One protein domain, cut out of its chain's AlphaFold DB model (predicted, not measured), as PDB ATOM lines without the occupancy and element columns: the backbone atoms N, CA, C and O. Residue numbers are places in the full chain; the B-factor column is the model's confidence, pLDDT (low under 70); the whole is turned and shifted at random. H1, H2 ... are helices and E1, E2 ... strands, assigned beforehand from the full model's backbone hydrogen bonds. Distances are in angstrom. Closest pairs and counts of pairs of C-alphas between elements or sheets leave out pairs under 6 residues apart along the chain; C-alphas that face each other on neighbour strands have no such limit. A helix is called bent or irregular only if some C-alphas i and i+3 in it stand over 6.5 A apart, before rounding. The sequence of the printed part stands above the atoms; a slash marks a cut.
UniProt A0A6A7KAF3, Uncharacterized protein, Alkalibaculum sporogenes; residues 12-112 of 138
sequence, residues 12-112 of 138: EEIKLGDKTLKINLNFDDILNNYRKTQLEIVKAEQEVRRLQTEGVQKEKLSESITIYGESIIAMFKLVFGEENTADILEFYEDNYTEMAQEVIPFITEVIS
ATOM      1  N   GLU A  12     186.830 230.894 199.692       69.56
ATOM      2  CA  GLU A  12     187.132 232.159 199.026       69.56
ATOM      3  C   GLU A  12     187.585 231.883 197.602       69.56
ATOM      4  O   GLU A  12     188.139 230.826 197.309       69.56
ATOM      5  N   GLU A  13     187.354 232.841 196.720       72.81
ATOM      6  CA  GLU A  13     187.841 232.790 195.352       72.81
ATOM      7  C   GLU A  13     188.790 233.965 195.154       72.81
ATOM      8  O   GLU A  13     188.420 235.114 195.395       72.81
ATOM      9  N   ILE A  14     190.021 233.672 194.743       74.12
ATOM     10  CA  ILE A  14     190.957 234.695 194.284       74.12
ATOM     11  C   ILE A  14     191.056 234.595 192.768       74.12
ATOM     12  O   ILE A  14     191.204 233.506 192.205       74.12
ATOM     13  N   LYS A  15     190.914 235.737 192.096       74.00
ATOM     14  CA  LYS A  15     191.095 235.824 190.652       74.00
ATOM     15  C   LYS A  15     192.545 236.201 190.380       74.00
ATOM     16  O   LYS A  15     192.985 237.266 190.796       74.00
ATOM     17  N   LEU A  16     193.255 235.316 189.697       74.00
ATOM     18  CA  LEU A  16     194.647 235.475 189.312       74.00
ATOM     19  C   LEU A  16     194.693 235.574 187.783       74.00
ATOM     20  O   LEU A  16     194.584 234.567 187.080       74.00
ATOM     21  N   GLY A  17     194.705 236.806 187.266       72.31
ATOM     22  CA  GLY A  17     194.504 237.074 185.839       72.31
ATOM     23  C   GLY A  17     193.157 236.531 185.340       72.31
ATOM     24  O   GLY A  17     192.095 236.981 185.778       72.31
ATOM     25  N   ASP A  18     193.198 235.542 184.445       70.38
ATOM     26  CA  ASP A  18     192.018 234.852 183.902       70.38
ATOM     27  C   ASP A  18     191.616 233.583 184.676       70.38
ATOM     28  O   ASP A  18     190.547 233.021 184.429       70.38
ATOM     29  N   LYS A  19     192.434 233.126 185.635       73.75
ATOM     30  CA  LYS A  19     192.147 231.943 186.458       73.75
ATOM     31  C   LYS A  19     191.451 232.335 187.762       73.75
ATOM     32  O   LYS A  19     191.708 233.387 188.344       73.75
ATOM     33  N   THR A  20     190.568 231.472 188.255       77.00
ATOM     34  CA  THR A  20     189.932 231.619 189.572       77.00
ATOM     35  C   THR A  20     190.335 230.446 190.450       77.00
ATOM     36  O   THR A  20     189.984 229.304 190.156       77.00
ATOM     37  N   LEU A  21     191.074 230.728 191.520       78.50
ATOM     38  CA  LEU A  21     191.530 229.726 192.477       78.50
ATOM     39  C   LEU A  21     190.544 229.652 193.640       78.50
ATOM     40  O   LEU A  21     190.223 230.665 194.266       78.50
ATOM     41  N   LYS A  22     190.072 228.438 193.936       77.19
ATOM     42  CA  LYS A  22     189.194 228.170 195.080       77.19
ATOM     43  C   LYS A  22     190.035 227.864 196.306       77.19
ATOM     44  O   LYS A  22     190.732 226.853 196.373       77.19
ATOM     45  N   ILE A  23     189.916 228.720 197.303       77.94
ATOM     46  CA  ILE A  23     190.665 228.668 198.547       77.94
ATOM     47  C   ILE A  23     189.832 227.907 199.568       77.94
ATOM     48  O   ILE A  23     188.755 228.351 199.962       77.94
ATOM     49  N   ASN A  24     190.332 226.760 200.017       73.81
ATOM     50  CA  ASN A  24     189.692 225.980 201.070       73.81
ATOM     51  C   ASN A  24     190.479 226.144 202.375       73.81
ATOM     52  O   ASN A  24     191.420 225.399 202.641       73.81
ATOM     53  N   LEU A  25     190.074 227.121 203.189       71.81
ATOM     54  CA  LEU A  25     190.747 227.444 204.445       71.81
ATOM     55  C   LEU A  25     190.549 226.326 205.479       71.81
ATOM     56  O   LEU A  25     189.444 226.114 205.994       71.81
ATOM     57  N   ASN A  26     191.631 225.634 205.843       77.00
ATOM     58  CA  ASN A  26     191.623 224.715 206.977       77.00
ATOM     59  C   ASN A  26     191.798 225.490 208.291       77.00
ATOM     60  O   ASN A  26     192.909 225.693 208.773       77.00
ATOM     61  N   PHE A  27     190.685 225.913 208.893       71.88
ATOM     62  CA  PHE A  27     190.703 226.719 210.119       71.88
ATOM     63  C   PHE A  27     191.417 226.067 211.306       71.88
ATOM     64  O   PHE A  27     191.934 226.790 212.149       71.88
ATOM     65  N   ASP A  28     191.442 224.738 211.419       77.06
ATOM     66  CA  ASP A  28     192.153 224.080 212.520       77.06
ATOM     67  C   ASP A  28     193.666 224.278 212.407       77.06
ATOM     68  O   ASP A  28     194.328 224.564 213.403       77.06
ATOM     69  N   ASP A  29     194.192 224.192 211.192       79.94
ATOM     70  CA  ASP A  29     195.612 224.385 210.920       79.94
ATOM     71  C   ASP A  29     195.990 225.873 210.979       79.94
ATOM     72  O   ASP A  29     196.899 226.284 211.703       79.94
ATOM     73  N   ILE A  30     195.183 226.715 210.329       82.44
ATOM     74  CA  ILE A  30     195.362 228.168 210.299       82.44
ATOM     75  C   ILE A  30     195.320 228.762 211.712       82.44
ATOM     76  O   ILE A  30     196.185 229.554 212.065       82.44
ATOM     77  N   LEU A  31     194.368 228.385 212.571       80.00
ATOM     78  CA  LEU A  31     194.285 228.968 213.918       80.00
ATOM     79  C   LEU A  31     195.507 228.655 214.793       80.00
ATOM     80  O   LEU A  31     195.826 229.449 215.679       80.00
ATOM     81  N   ASN A  32     196.181 227.531 214.548       82.94
ATOM     82  CA  ASN A  32     197.372 227.134 215.293       82.94
ATOM     83  C   ASN A  32     198.653 227.737 214.699       82.94
ATOM     84  O   ASN A  32     199.522 228.183 215.448       82.94
ATOM     85  N   ASN A  33     198.756 227.786 213.369       85.69
ATOM     86  CA  ASN A  33     200.000 228.121 212.682       85.69
ATOM     87  C   ASN A  33     200.054 229.561 212.151       85.69
ATOM     88  O   ASN A  33     201.134 230.141 212.117       85.69
ATOM     89  N   TYR A  34     198.921 230.211 211.864       84.56
ATOM     90  CA  TYR A  34     198.884 231.536 211.223       84.56
ATOM     91  C   TYR A  34     199.655 232.596 212.002       84.56
ATOM     92  O   TYR A  34     200.461 233.335 211.446       84.56
ATOM     93  N   ARG A  35     199.458 232.646 213.326       84.44
ATOM     94  CA  ARG A  35     200.158 233.616 214.177       84.44
ATOM     95  C   ARG A  35     201.663 233.356 214.213       84.44
ATOM     96  O   ARG A  35     202.430 234.312 214.275       84.44
ATOM     97  N   LYS A  36     202.069 232.084 214.196       87.88
ATOM     98  CA  LYS A  36     203.477 231.684 214.190       87.88
ATOM     99  C   LYS A  36     204.133 232.113 212.879       87.88
ATOM    100  O   LYS A  36     205.094 232.872 212.926       87.88
ATOM    101  N   THR A  37     203.548 231.737 211.745       85.38
ATOM    102  CA  THR A  37     204.066 232.074 210.415       85.38
ATOM    103  C   THR A  37     204.087 233.587 210.183       85.38
ATOM    104  O   THR A  37     205.062 234.124 209.669       85.38
ATOM    105  N   GLN A  38     203.074 234.319 210.662       82.62
ATOM    106  CA  GLN A  38     203.065 235.785 210.613       82.62
ATOM    107  C   GLN A  38     204.257 236.400 211.365       82.62
ATOM    108  O   GLN A  38     204.869 237.351 210.885       82.62
ATOM    109  N   LEU A  39     204.592 235.881 212.551       86.44
ATOM    110  CA  LEU A  39     205.741 236.363 213.321       86.44
ATOM    111  C   LEU A  39     207.073 236.001 212.655       86.44
ATOM    112  O   LEU A  39     208.015 236.780 212.758       86.44
ATOM    113  N   GLU A  40     207.162 234.842 212.001       88.06
ATOM    114  CA  GLU A  40     208.355 234.420 211.258       88.06
ATOM    115  C   GLU A  40     208.634 235.353 210.076       88.06
ATOM    116  O   GLU A  40     209.755 235.846 209.966       88.06
ATOM    117  N   ILE A  41     207.609 235.716 209.294       86.56
ATOM    118  CA  ILE A  41     207.738 236.700 208.205       86.56
ATOM    119  C   ILE A  41     208.253 238.042 208.733       86.56
ATOM    120  O   ILE A  41     209.223 238.575 208.202       86.56
ATOM    121  N   VAL A  42     207.648 238.575 209.803       86.69
ATOM    122  CA  VAL A  42     208.055 239.872 210.378       86.69
ATOM    123  C   VAL A  42     209.498 239.831 210.885       86.69
ATOM    124  O   VAL A  42     210.247 240.786 210.696       86.69
ATOM    125  N   LYS A  43     209.912 238.733 211.527       88.19
ATOM    126  CA  LYS A  43     211.296 238.565 211.991       88.19
ATOM    127  C   LYS A  43     212.279 238.498 210.827       88.19
ATOM    128  O   LYS A  43     213.310 239.160 210.881       88.19
ATOM    129  N   ALA A  44     211.960 237.722 209.793       87.56
ATOM    130  CA  ALA A  44     212.803 237.591 208.613       87.56
ATOM    131  C   ALA A  44     212.927 238.929 207.861       87.56
ATOM    132  O   ALA A  44     214.031 239.324 207.496       87.56
ATOM    133  N   GLU A  45     211.834 239.687 207.729       85.56
ATOM    134  CA  GLU A  45     211.847 241.032 207.135       85.56
ATOM    135  C   GLU A  45     212.751 241.999 207.916       85.56
ATOM    136  O   GLU A  45     213.549 242.742 207.337       85.56
ATOM    137  N   GLN A  46     212.646 241.984 209.250       87.06
ATOM    138  CA  GLN A  46     213.472 242.816 210.124       87.06
ATOM    139  C   GLN A  46     214.956 242.465 210.009       87.06
ATOM    140  O   GLN A  46     215.786 243.373 209.972       87.06
ATOM    141  N   GLU A  47     215.292 241.177 209.918       86.81
ATOM    142  CA  GLU A  47     216.675 240.724 209.756       86.81
ATOM    143  C   GLU A  47     217.249 241.165 208.404       86.81
ATOM    144  O   GLU A  47     218.337 241.739 208.366       86.81
ATOM    145  N   VAL A  48     216.492 241.016 207.307       86.12
ATOM    146  CA  VAL A  48     216.890 241.523 205.981       86.12
ATOM    147  C   VAL A  48     217.153 243.030 206.034       86.12
ATOM    148  O   VAL A  48     218.220 243.478 205.611       86.12
ATOM    149  N   ARG A  49     216.238 243.822 206.610       85.19
ATOM    150  CA  ARG A  49     216.426 245.278 206.759       85.19
ATOM    151  C   ARG A  49     217.641 245.635 207.610       85.19
ATOM    152  O   ARG A  49     218.363 246.579 207.271       85.19
ATOM    153  N   ARG A  50     217.877 244.912 208.710       87.19
ATOM    154  CA  ARG A  50     219.034 245.146 209.582       87.19
ATOM    155  C   ARG A  50     220.332 244.908 208.813       87.19
ATOM    156  O   ARG A  50     221.174 245.798 208.769       87.19
ATOM    157  N   LEU A  51     220.441 243.770 208.126       85.94
ATOM    158  CA  LEU A  51     221.630 243.399 207.354       85.94
ATOM    159  C   LEU A  51     221.886 244.332 206.159       85.94
ATOM    160  O   LEU A  51     223.039 244.619 205.842       85.94
ATOM    161  N   GLN A  52     220.829 244.843 205.517       82.00
ATOM    162  CA  GLN A  52     220.952 245.870 204.476       82.00
ATOM    163  C   GLN A  52     221.514 247.184 205.029       82.00
ATOM    164  O   GLN A  52     222.355 247.811 204.387       82.00
ATOM    165  N   THR A  53     221.074 247.590 206.222       80.75
ATOM    166  CA  THR A  53     221.490 248.852 206.859       80.75
ATOM    167  C   THR A  53     222.909 248.769 207.424       80.75
ATOM    168  O   THR A  53     223.673 249.725 207.327       80.75
ATOM    169  N   GLU A  54     223.282 247.621 207.991       81.00
ATOM    170  CA  GLU A  54     224.601 247.379 208.591       81.00
ATOM    171  C   GLU A  54     225.709 247.141 207.542       81.00
ATOM    172  O   GLU A  54     226.881 247.060 207.904       81.00
ATOM    173  N   GLY A  55     225.367 247.043 206.248       69.81
ATOM    174  CA  GLY A  55     226.346 246.841 205.172       69.81
ATOM    175  C   GLY A  55     227.123 245.523 205.306       69.81
ATOM    176  O   GLY A  55     228.319 245.469 205.022       69.81
ATOM    177  N   VAL A  56     226.458 244.474 205.802       71.06
ATOM    178  CA  VAL A  56     227.072 243.186 206.167       71.06
ATOM    179  C   VAL A  56     227.416 242.355 204.920       71.06
ATOM    180  O   VAL A  56     226.984 242.652 203.807       71.06
ATOM    181  N   GLN A  57     228.206 241.289 205.101       76.06
ATOM    182  CA  GLN A  57     228.586 240.335 204.050       76.06
ATOM    183  C   GLN A  57     227.389 239.905 203.186       76.06
ATOM    184  O   GLN A  57     226.353 239.482 203.705       76.06
ATOM    185  N   LYS A  58     227.574 239.952 201.859       79.50
ATOM    186  CA  LYS A  58     226.548 239.611 200.858       79.50
ATOM    187  C   LYS A  58     225.933 238.222 201.064       79.50
ATOM    188  O   LYS A  58     224.752 238.048 200.790       79.50
ATOM    189  N   GLU A  59     226.703 237.261 201.572       82.56
ATOM    190  CA  GLU A  59     226.245 235.884 201.816       82.56
ATOM    191  C   GLU A  59     225.141 235.821 202.883       82.56
ATOM    192  O   GLU A  59     224.075 235.269 202.626       82.56
ATOM    193  N   LYS A  60     225.331 236.479 204.035       84.31
ATOM    194  CA  LYS A  60     224.318 236.533 205.109       84.31
ATOM    195  C   LYS A  60     223.054 237.279 204.695       84.31
ATOM    196  O   LYS A  60     221.951 236.932 205.119       84.31
ATOM    197  N   LEU A  61     223.219 238.315 203.871       82.94
ATOM    198  CA  LEU A  61     222.092 239.044 203.300       82.94
ATOM    199  C   LEU A  61     221.284 238.138 202.359       82.94
ATOM    200  O   LEU A  61     220.063 238.089 202.471       82.94
ATOM    201  N   SER A  62     221.957 237.390 201.481       84.38
ATOM    202  CA  SER A  62     221.312 236.438 200.566       84.38
ATOM    203  C   SER A  62     220.575 235.320 201.308       84.38
ATOM    204  O   SER A  62     219.458 234.961 200.936       84.38
ATOM    205  N   GLU A  63     221.170 234.787 202.375       87.88
ATOM    206  CA  GLU A  63     220.547 233.763 203.220       87.88
ATOM    207  C   GLU A  63     219.270 234.296 203.886       87.88
ATOM    208  O   GLU A  63     218.210 233.682 203.787       87.88
ATOM    209  N   SER A  64     219.328 235.495 204.474       85.19
ATOM    210  CA  SER A  64     218.154 236.120 205.104       85.19
ATOM    211  C   SER A  64     217.030 236.423 204.109       85.19
ATOM    212  O   SER A  64     215.859 236.252 204.442       85.19
ATOM    213  N   ILE A  65     217.367 236.831 202.881       83.31
ATOM    214  CA  ILE A  65     216.383 237.038 201.806       83.31
ATOM    215  C   ILE A  65     215.701 235.713 201.435       83.31
ATOM    216  O   ILE A  65     214.486 235.682 201.249       83.31
ATOM    217  N   THR A  66     216.460 234.619 201.384       87.00
ATOM    218  CA  THR A  66     215.921 233.282 201.091       87.00
ATOM    219  C   THR A  66     214.948 232.838 202.183       87.00
ATOM    220  O   THR A  66     213.812 232.485 201.883       87.00
ATOM    221  N   ILE A  67     215.336 232.967 203.458       87.81
ATOM    222  CA  ILE A  67     214.479 232.639 204.614       87.81
ATOM    223  C   ILE A  67     213.192 233.477 204.610       87.81
ATOM    224  O   ILE A  67     212.113 232.984 204.952       87.81
ATOM    225  N   TYR A  68     213.286 234.750 204.220       86.00
ATOM    226  CA  TYR A  68     212.123 235.619 204.080       86.00
ATOM    227  C   TYR A  68     211.163 235.111 202.994       86.00
ATOM    228  O   TYR A  68     209.968 234.970 203.262       86.00
ATOM    229  N   GLY A  69     211.684 234.758 201.815       84.56
ATOM    230  CA  GLY A  69     210.908 234.145 200.733       84.56
ATOM    231  C   GLY A  69     210.227 232.843 201.162       84.56
ATOM    232  O   GLY A  69     209.016 232.694 201.005       84.56
ATOM    233  N   GLU A  70     210.964 231.935 201.805       88.38
ATOM    234  CA  GLU A  70     210.421 230.671 202.321       88.38
ATOM    235  C   GLU A  70     209.303 230.888 203.351       88.38
ATOM    236  O   GLU A  70     208.286 230.191 203.335       88.38
ATOM    237  N   SER A  71     209.450 231.895 204.216       88.06
ATOM    238  CA  SER A  71     208.435 232.250 205.213       88.06
ATOM    239  C   SER A  71     207.143 232.757 204.559       88.06
ATOM    240  O   SER A  71     206.045 232.438 205.025       88.06
ATOM    241  N   ILE A  72     207.256 233.512 203.460       84.69
ATOM    242  CA  ILE A  72     206.106 233.951 202.662       84.69
ATOM    243  C   ILE A  72     205.421 232.744 202.018       84.69
ATOM    244  O   ILE A  72     204.210 232.584 202.178       84.69
ATOM    245  N   ILE A  73     206.177 231.853 201.369       88.69
ATOM    246  CA  ILE A  73     205.625 230.635 200.753       88.69
ATOM    247  C   ILE A  73     204.903 229.783 201.803       88.69
ATOM    248  O   ILE A  73     203.807 229.287 201.547       88.69
ATOM    249  N   ALA A  74     205.462 229.644 203.007       89.06
ATOM    250  CA  ALA A  74     204.827 228.901 204.094       89.06
ATOM    251  C   ALA A  74     203.468 229.502 204.500       89.06
ATOM    252  O   ALA A  74     202.506 228.762 204.715       89.06
ATOM    253  N   MET A  75     203.355 230.834 204.557       87.06
ATOM    254  CA  MET A  75     202.072 231.504 204.803       87.06
ATOM    255  C   MET A  75     201.081 231.244 203.670       87.06
ATOM    256  O   MET A  75     199.904 230.993 203.926       87.06
ATOM    257  N   PHE A  76     201.547 231.267 202.425       87.00
ATOM    258  CA  PHE A  76     200.696 231.031 201.265       87.00
ATOM    259  C   PHE A  76     200.185 229.596 201.259       87.00
ATOM    260  O   PHE A  76     198.983 229.391 201.138       87.00
ATOM    261  N   LYS A  77     201.042 228.608 201.533       88.94
ATOM    262  CA  LYS A  77     200.625 227.207 201.676       88.94
ATOM    263  C   LYS A  77     199.598 227.020 202.786       88.94
ATOM    264  O   LYS A  77     198.655 226.252 202.617       88.94
ATOM    265  N   LEU A  78     199.742 227.741 203.896       87.00
ATOM    266  CA  LEU A  78     198.794 227.685 205.008       87.00
ATOM    267  C   LEU A  78     197.422 228.285 204.645       87.00
ATOM    268  O   LEU A  78     196.390 227.785 205.094       87.00
ATOM    269  N   VAL A  79     197.401 229.361 203.854       84.50
ATOM    270  CA  VAL A  79     196.174 230.076 203.470       84.50
ATOM    271  C   VAL A  79     195.515 229.456 202.235       84.50
ATOM    272  O   VAL A  79     194.323 229.164 202.242       84.50
ATOM    273  N   PHE A  80     196.281 229.254 201.172       84.31
ATOM    274  CA  PHE A  80     195.806 228.825 199.862       84.31
ATOM    275  C   PHE A  80     195.880 227.308 199.660       84.31
ATOM    276  O   PHE A  80     195.113 226.773 198.860       84.31
ATOM    277  N   GLY A  81     196.732 226.603 200.408       86.44
ATOM    278  CA  GLY A  81     197.069 225.197 200.169       86.44
ATOM    279  C   GLY A  81     198.265 225.044 199.224       86.44
ATOM    280  O   GLY A  81     198.676 226.002 198.572       86.44
ATOM    281  N   GLU A  82     198.838 223.839 199.150       86.25
ATOM    282  CA  GLU A  82     200.047 223.595 198.344       86.25
ATOM    283  C   GLU A  82     199.821 223.799 196.841       86.25
ATOM    284  O   GLU A  82     200.614 224.492 196.213       86.25
ATOM    285  N   GLU A  83     198.728 223.261 196.289       85.88
ATOM    286  CA  GLU A  83     198.404 223.357 194.855       85.88
ATOM    287  C   GLU A  83     198.216 224.814 194.419       85.88
ATOM    288  O   GLU A  83     198.942 225.304 193.561       85.88
ATOM    289  N   ASN A  84     197.324 225.548 195.093       85.62
ATOM    290  CA  ASN A  84     197.079 226.954 194.775       85.62
ATOM    291  C   ASN A  84     198.328 227.824 194.985       85.62
ATOM    292  O   ASN A  84     198.503 228.812 194.283       85.62
ATOM    293  N   THR A  85     199.192 227.493 195.951       87.81
ATOM    294  CA  THR A  85     200.450 228.231 196.136       87.81
ATOM    295  C   THR A  85     201.394 228.005 194.963       87.81
ATOM    296  O   THR A  85     202.034 228.956 194.533       87.81
ATOM    297  N   ALA A  86     201.462 226.785 194.425       87.94
ATOM    298  CA  ALA A  86     202.250 226.502 193.232       87.94
ATOM    299  C   ALA A  86     201.718 227.270 192.009       87.94
ATOM    300  O   ALA A  86     202.509 227.917 191.333       87.94
ATOM    301  N   ASP A  87     200.397 227.292 191.789       87.50
ATOM    302  CA  ASP A  87     199.778 228.092 190.717       87.50
ATOM    303  C   ASP A  87     200.085 229.594 190.862       87.50
ATOM    304  O   ASP A  87     200.340 230.278 189.871       87.50
ATOM    305  N   ILE A  88     200.059 230.118 192.094       86.06
ATOM    306  CA  ILE A  88     200.398 231.518 192.371       86.06
ATOM    307  C   ILE A  88     201.881 231.778 192.076       86.06
ATOM    308  O   ILE A  88     202.200 232.757 191.410       86.06
ATOM    309  N   LEU A  89     202.784 230.906 192.532       86.31
ATOM    310  CA  LEU A  89     204.223 231.049 192.283       86.31
ATOM    311  C   LEU A  89     204.560 230.998 190.789       86.31
ATOM    312  O   LEU A  89     205.341 231.820 190.316       86.31
ATOM    313  N   GLU A  90     203.934 230.079 190.048       87.00
ATOM    314  CA  GLU A  90     204.104 229.951 188.599       87.00
ATOM    315  C   GLU A  90     203.581 231.193 187.864       87.00
ATOM    316  O   GLU A  90     204.228 231.684 186.944       87.00
ATOM    317  N   PHE A  91     202.444 231.746 188.297       86.00
ATOM    318  CA  PHE A  91     201.864 232.947 187.691       86.00
ATOM    319  C   PHE A  91     202.754 234.185 187.827       86.00
ATOM    320  O   PHE A  91     202.825 234.982 186.895       86.00
ATOM    321  N   TYR A  92     203.422 234.352 188.972       84.19
ATOM    322  CA  TYR A  92     204.340 235.470 189.198       84.19
ATOM    323  C   TYR A  92     205.786 235.156 188.773       84.19
ATOM    324  O   TYR A  92     206.673 235.941 189.090       84.19
ATOM    325  N   GLU A  93     206.047 234.037 188.084       84.19
ATOM    326  CA  GLU A  93     207.388 233.634 187.619       84.19
ATOM    327  C   GLU A  93     208.463 233.692 188.728       84.19
ATOM    328  O   GLU A  93     209.542 234.254 188.544       84.19
ATOM    329  N   ASP A  94     208.153 233.171 189.923       72.38
ATOM    330  CA  ASP A  94     209.024 233.253 191.111       72.38
ATOM    331  C   ASP A  94     209.376 234.696 191.562       72.38
ATOM    332  O   ASP A  94     210.256 234.902 192.405       72.38
ATOM    333  N   ASN A  95     208.672 235.727 191.074       79.88
ATOM    334  CA  ASN A  95     208.820 237.103 191.545       79.88
ATOM    335  C   ASN A  95     208.126 237.299 192.901       79.88
ATOM    336  O   ASN A  95     207.043 237.879 193.022       79.88
ATOM    337  N   TYR A  96     208.804 236.850 193.958       74.25
ATOM    338  CA  TYR A  96     208.330 236.939 195.339       74.25
ATOM    339  C   TYR A  96     207.954 238.359 195.775       74.25
ATOM    340  O   TYR A  96     207.096 238.516 196.641       74.25
ATOM    341  N   THR A  97     208.582 239.393 195.203       75.12
ATOM    342  CA  THR A  97     208.336 240.789 195.598       75.12
ATOM    343  C   THR A  97     206.983 241.273 195.094       75.12
ATOM    344  O   THR A  97     206.194 241.805 195.872       75.12
ATOM    345  N   GLU A  98     206.705 241.064 193.809       78.69
ATOM    346  CA  GLU A  98     205.439 241.443 193.179       78.69
ATOM    347  C   GLU A  98     204.281 240.612 193.741       78.69
ATOM    348  O   GLU A  98     203.278 241.163 194.197       78.69
ATOM    349  N   MET A  99     204.487 239.297 193.870       83.31
ATOM    350  CA  MET A  99     203.533 238.397 194.516       83.31
ATOM    351  C   MET A  99     203.205 238.850 195.946       83.31
ATOM    352  O   MET A  99     202.039 238.900 196.339       83.31
ATOM    353  N   ALA A 100     204.217 239.188 196.751       77.44
ATOM    354  CA  ALA A 100     203.997 239.654 198.115       77.44
ATOM    355  C   ALA A 100     203.214 240.974 198.146       77.44
ATOM    356  O   ALA A 100     202.329 241.128 198.986       77.44
ATOM    357  N   GLN A 101     203.497 241.909 197.235       80.19
ATOM    358  CA  GLN A 101     202.798 243.194 197.169       80.19
ATOM    359  C   GLN A 101     201.312 243.054 196.841       80.19
ATOM    360  O   GLN A 101     200.514 243.800 197.402       80.19
ATOM    361  N   GLU A 102     200.930 242.106 195.988       81.12
ATOM    362  CA  GLU A 102     199.526 241.919 195.608       81.12
ATOM    363  C   GLU A 102     198.770 240.979 196.553       81.12
ATOM    364  O   GLU A 102     197.623 241.241 196.927       81.12
ATOM    365  N   VAL A 103     199.407 239.892 196.990       81.75
ATOM    366  CA  VAL A 103     198.717 238.823 197.721       81.75
ATOM    367  C   VAL A 103     198.723 239.053 199.237       81.75
ATOM    368  O   VAL A 103     197.750 238.694 199.906       81.75
ATOM    369  N   ILE A 104     199.752 239.691 199.816       81.56
ATOM    370  CA  ILE A 104     199.757 239.989 201.263       81.56
ATOM    371  C   ILE A 104     198.582 240.892 201.669       81.56
ATOM    372  O   ILE A 104     197.935 240.545 202.661       81.56
ATOM    373  N   PRO A 105     198.246 241.985 200.951       83.88
ATOM    374  CA  PRO A 105     197.063 242.789 201.258       83.88
ATOM    375  C   PRO A 105     195.772 241.968 201.273       83.88
ATOM    376  O   PRO A 105     194.971 242.093 202.192       83.88
ATOM    377  N   PHE A 106     195.597 241.040 200.328       82.81
ATOM    378  CA  PHE A 106     194.445 240.139 200.341       82.81
ATOM    379  C   PHE A 106     194.413 239.267 201.610       82.81
ATOM    380  O   PHE A 106     193.367 239.116 202.252       82.81
ATOM    381  N   ILE A 107     195.564 238.731 202.033       83.06
ATOM    382  CA  ILE A 107     195.661 237.958 203.277       83.06
ATOM    383  C   ILE A 107     195.314 238.834 204.489       83.06
ATOM    384  O   ILE A 107     194.550 238.407 205.356       83.06
ATOM    385  N   THR A 108     195.844 240.053 204.580       81.75
ATOM    386  CA  THR A 108     195.646 240.917 205.751       81.75
ATOM    387  C   THR A 108     194.244 241.523 205.817       81.75
ATOM    388  O   THR A 108     193.681 241.596 206.912       81.75
ATOM    389  N   GLU A 109     193.661 241.905 204.682       82.38
ATOM    390  CA  GLU A 109     192.378 242.614 204.597       82.38
ATOM    391  C   GLU A 109     191.171 241.681 204.480       82.38
ATOM    392  O   GLU A 109     190.103 242.003 204.999       82.38
ATOM    393  N   VAL A 110     191.318 240.510 203.848       83.06
ATOM    394  CA  VAL A 110     190.199 239.579 203.612       83.06
ATOM    395  C   VAL A 110     190.303 238.339 204.493       83.06
ATOM    396  O   VAL A 110     189.330 237.957 205.150       83.06
ATOM    397  N   ILE A 111     191.474 237.701 204.539       81.44
ATOM    398  CA  ILE A 111     191.635 236.405 205.215       81.44
ATOM    399  C   ILE A 111     191.774 236.574 206.734       81.44
ATOM    400  O   ILE A 111     191.069 235.921 207.507       81.44
ATOM    401  N   SER A 112     192.629 237.494 207.180       82.88
ATOM    402  CA  SER A 112     192.872 237.816 208.592       82.88
ATOM    403  C   SER A 112     191.585 238.077 209.397       82.88
ATOM    404  O   SER A 112     191.407 237.436 210.440       82.88
TER     405      SER A 112
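Overview. This is residues 12 to 112 of the 138 residues of an uncharacterized protein of Alkalibaculum sporogenes (UniProt A0A6A7KAF3). A long helical hairpin, H1 and H2 side by side, ends in a free tip at residues 53 to 59; at its other end H3 and H4 pack on H2, and a small strand hairpin, E1 and E2, covers the end of H2 and the side of H3. The printed part has 101 residues, in the order E1, E2, H1, H2, H3, H4, with an antiparallel sheet E1 - E2, and is mostly helix. It is compact, with a radius of gyration of the C-alphas of 14.5 A and spans of 43 by 30 by 21 A.

Along the chain. E1, residues 12 to 16, begins at C-alpha 12 (187.132, 232.159, 199.026), and E2 is residues 19 to 24. H1, residues 27 to 53, is 38.1 A long and irregular: C-alphas 32 and 35 are 7.1 A apart, and it has a kink of 42 degrees near residue 34. H2, residues 58 to 80, is 32.6 A long; H3 is residues 82 to 91. H4, residues 96 to 112, is 20.4 A long, with a kink of 32 degrees near residue 103, and ends at C-alpha 112 (192.872, 237.816, 208.592).

Arrangement. H2, the hub, touches H1 at a shallow tilt of 21 degrees, opposite ways; the closest C-alphas, of Ala 44 and Tyr 68, are 5.0 A apart. With residues 73 to 77 alone it touches H3 at a steep tilt of 58 degrees, Lys 77 and Thr 85 having the closest C-alphas, 5.6 A apart. With residues 69 to 79 alone it touches H4 at 40 degrees, a steep tilt; the closest C-alphas, of Gly 69 and Tyr 96, are 6.6 A apart. H1 is apart from H3 and H4. In the hairpin E1 and E2, N 14 and O 21 are within hydrogen-bond range at 3.1 A. The closest C-alphas of E2 and H2, those of Ile 23 and Phe 80, are 5.3 A apart. Every O i to N i+4 pair is within hydrogen-bond range in H2 and H3, against 20 of 23 in H1 and 10 of 13 in H4.

Size, cuts and confidence. The C-alphas farthest apart, of Lys 22 and Gly 55, are 42.8 A apart. The printed part has no cut, and its five links between named elements are tight. The mean pLDDT of the printed part is 82.3; residues 12 and 55 are under 70.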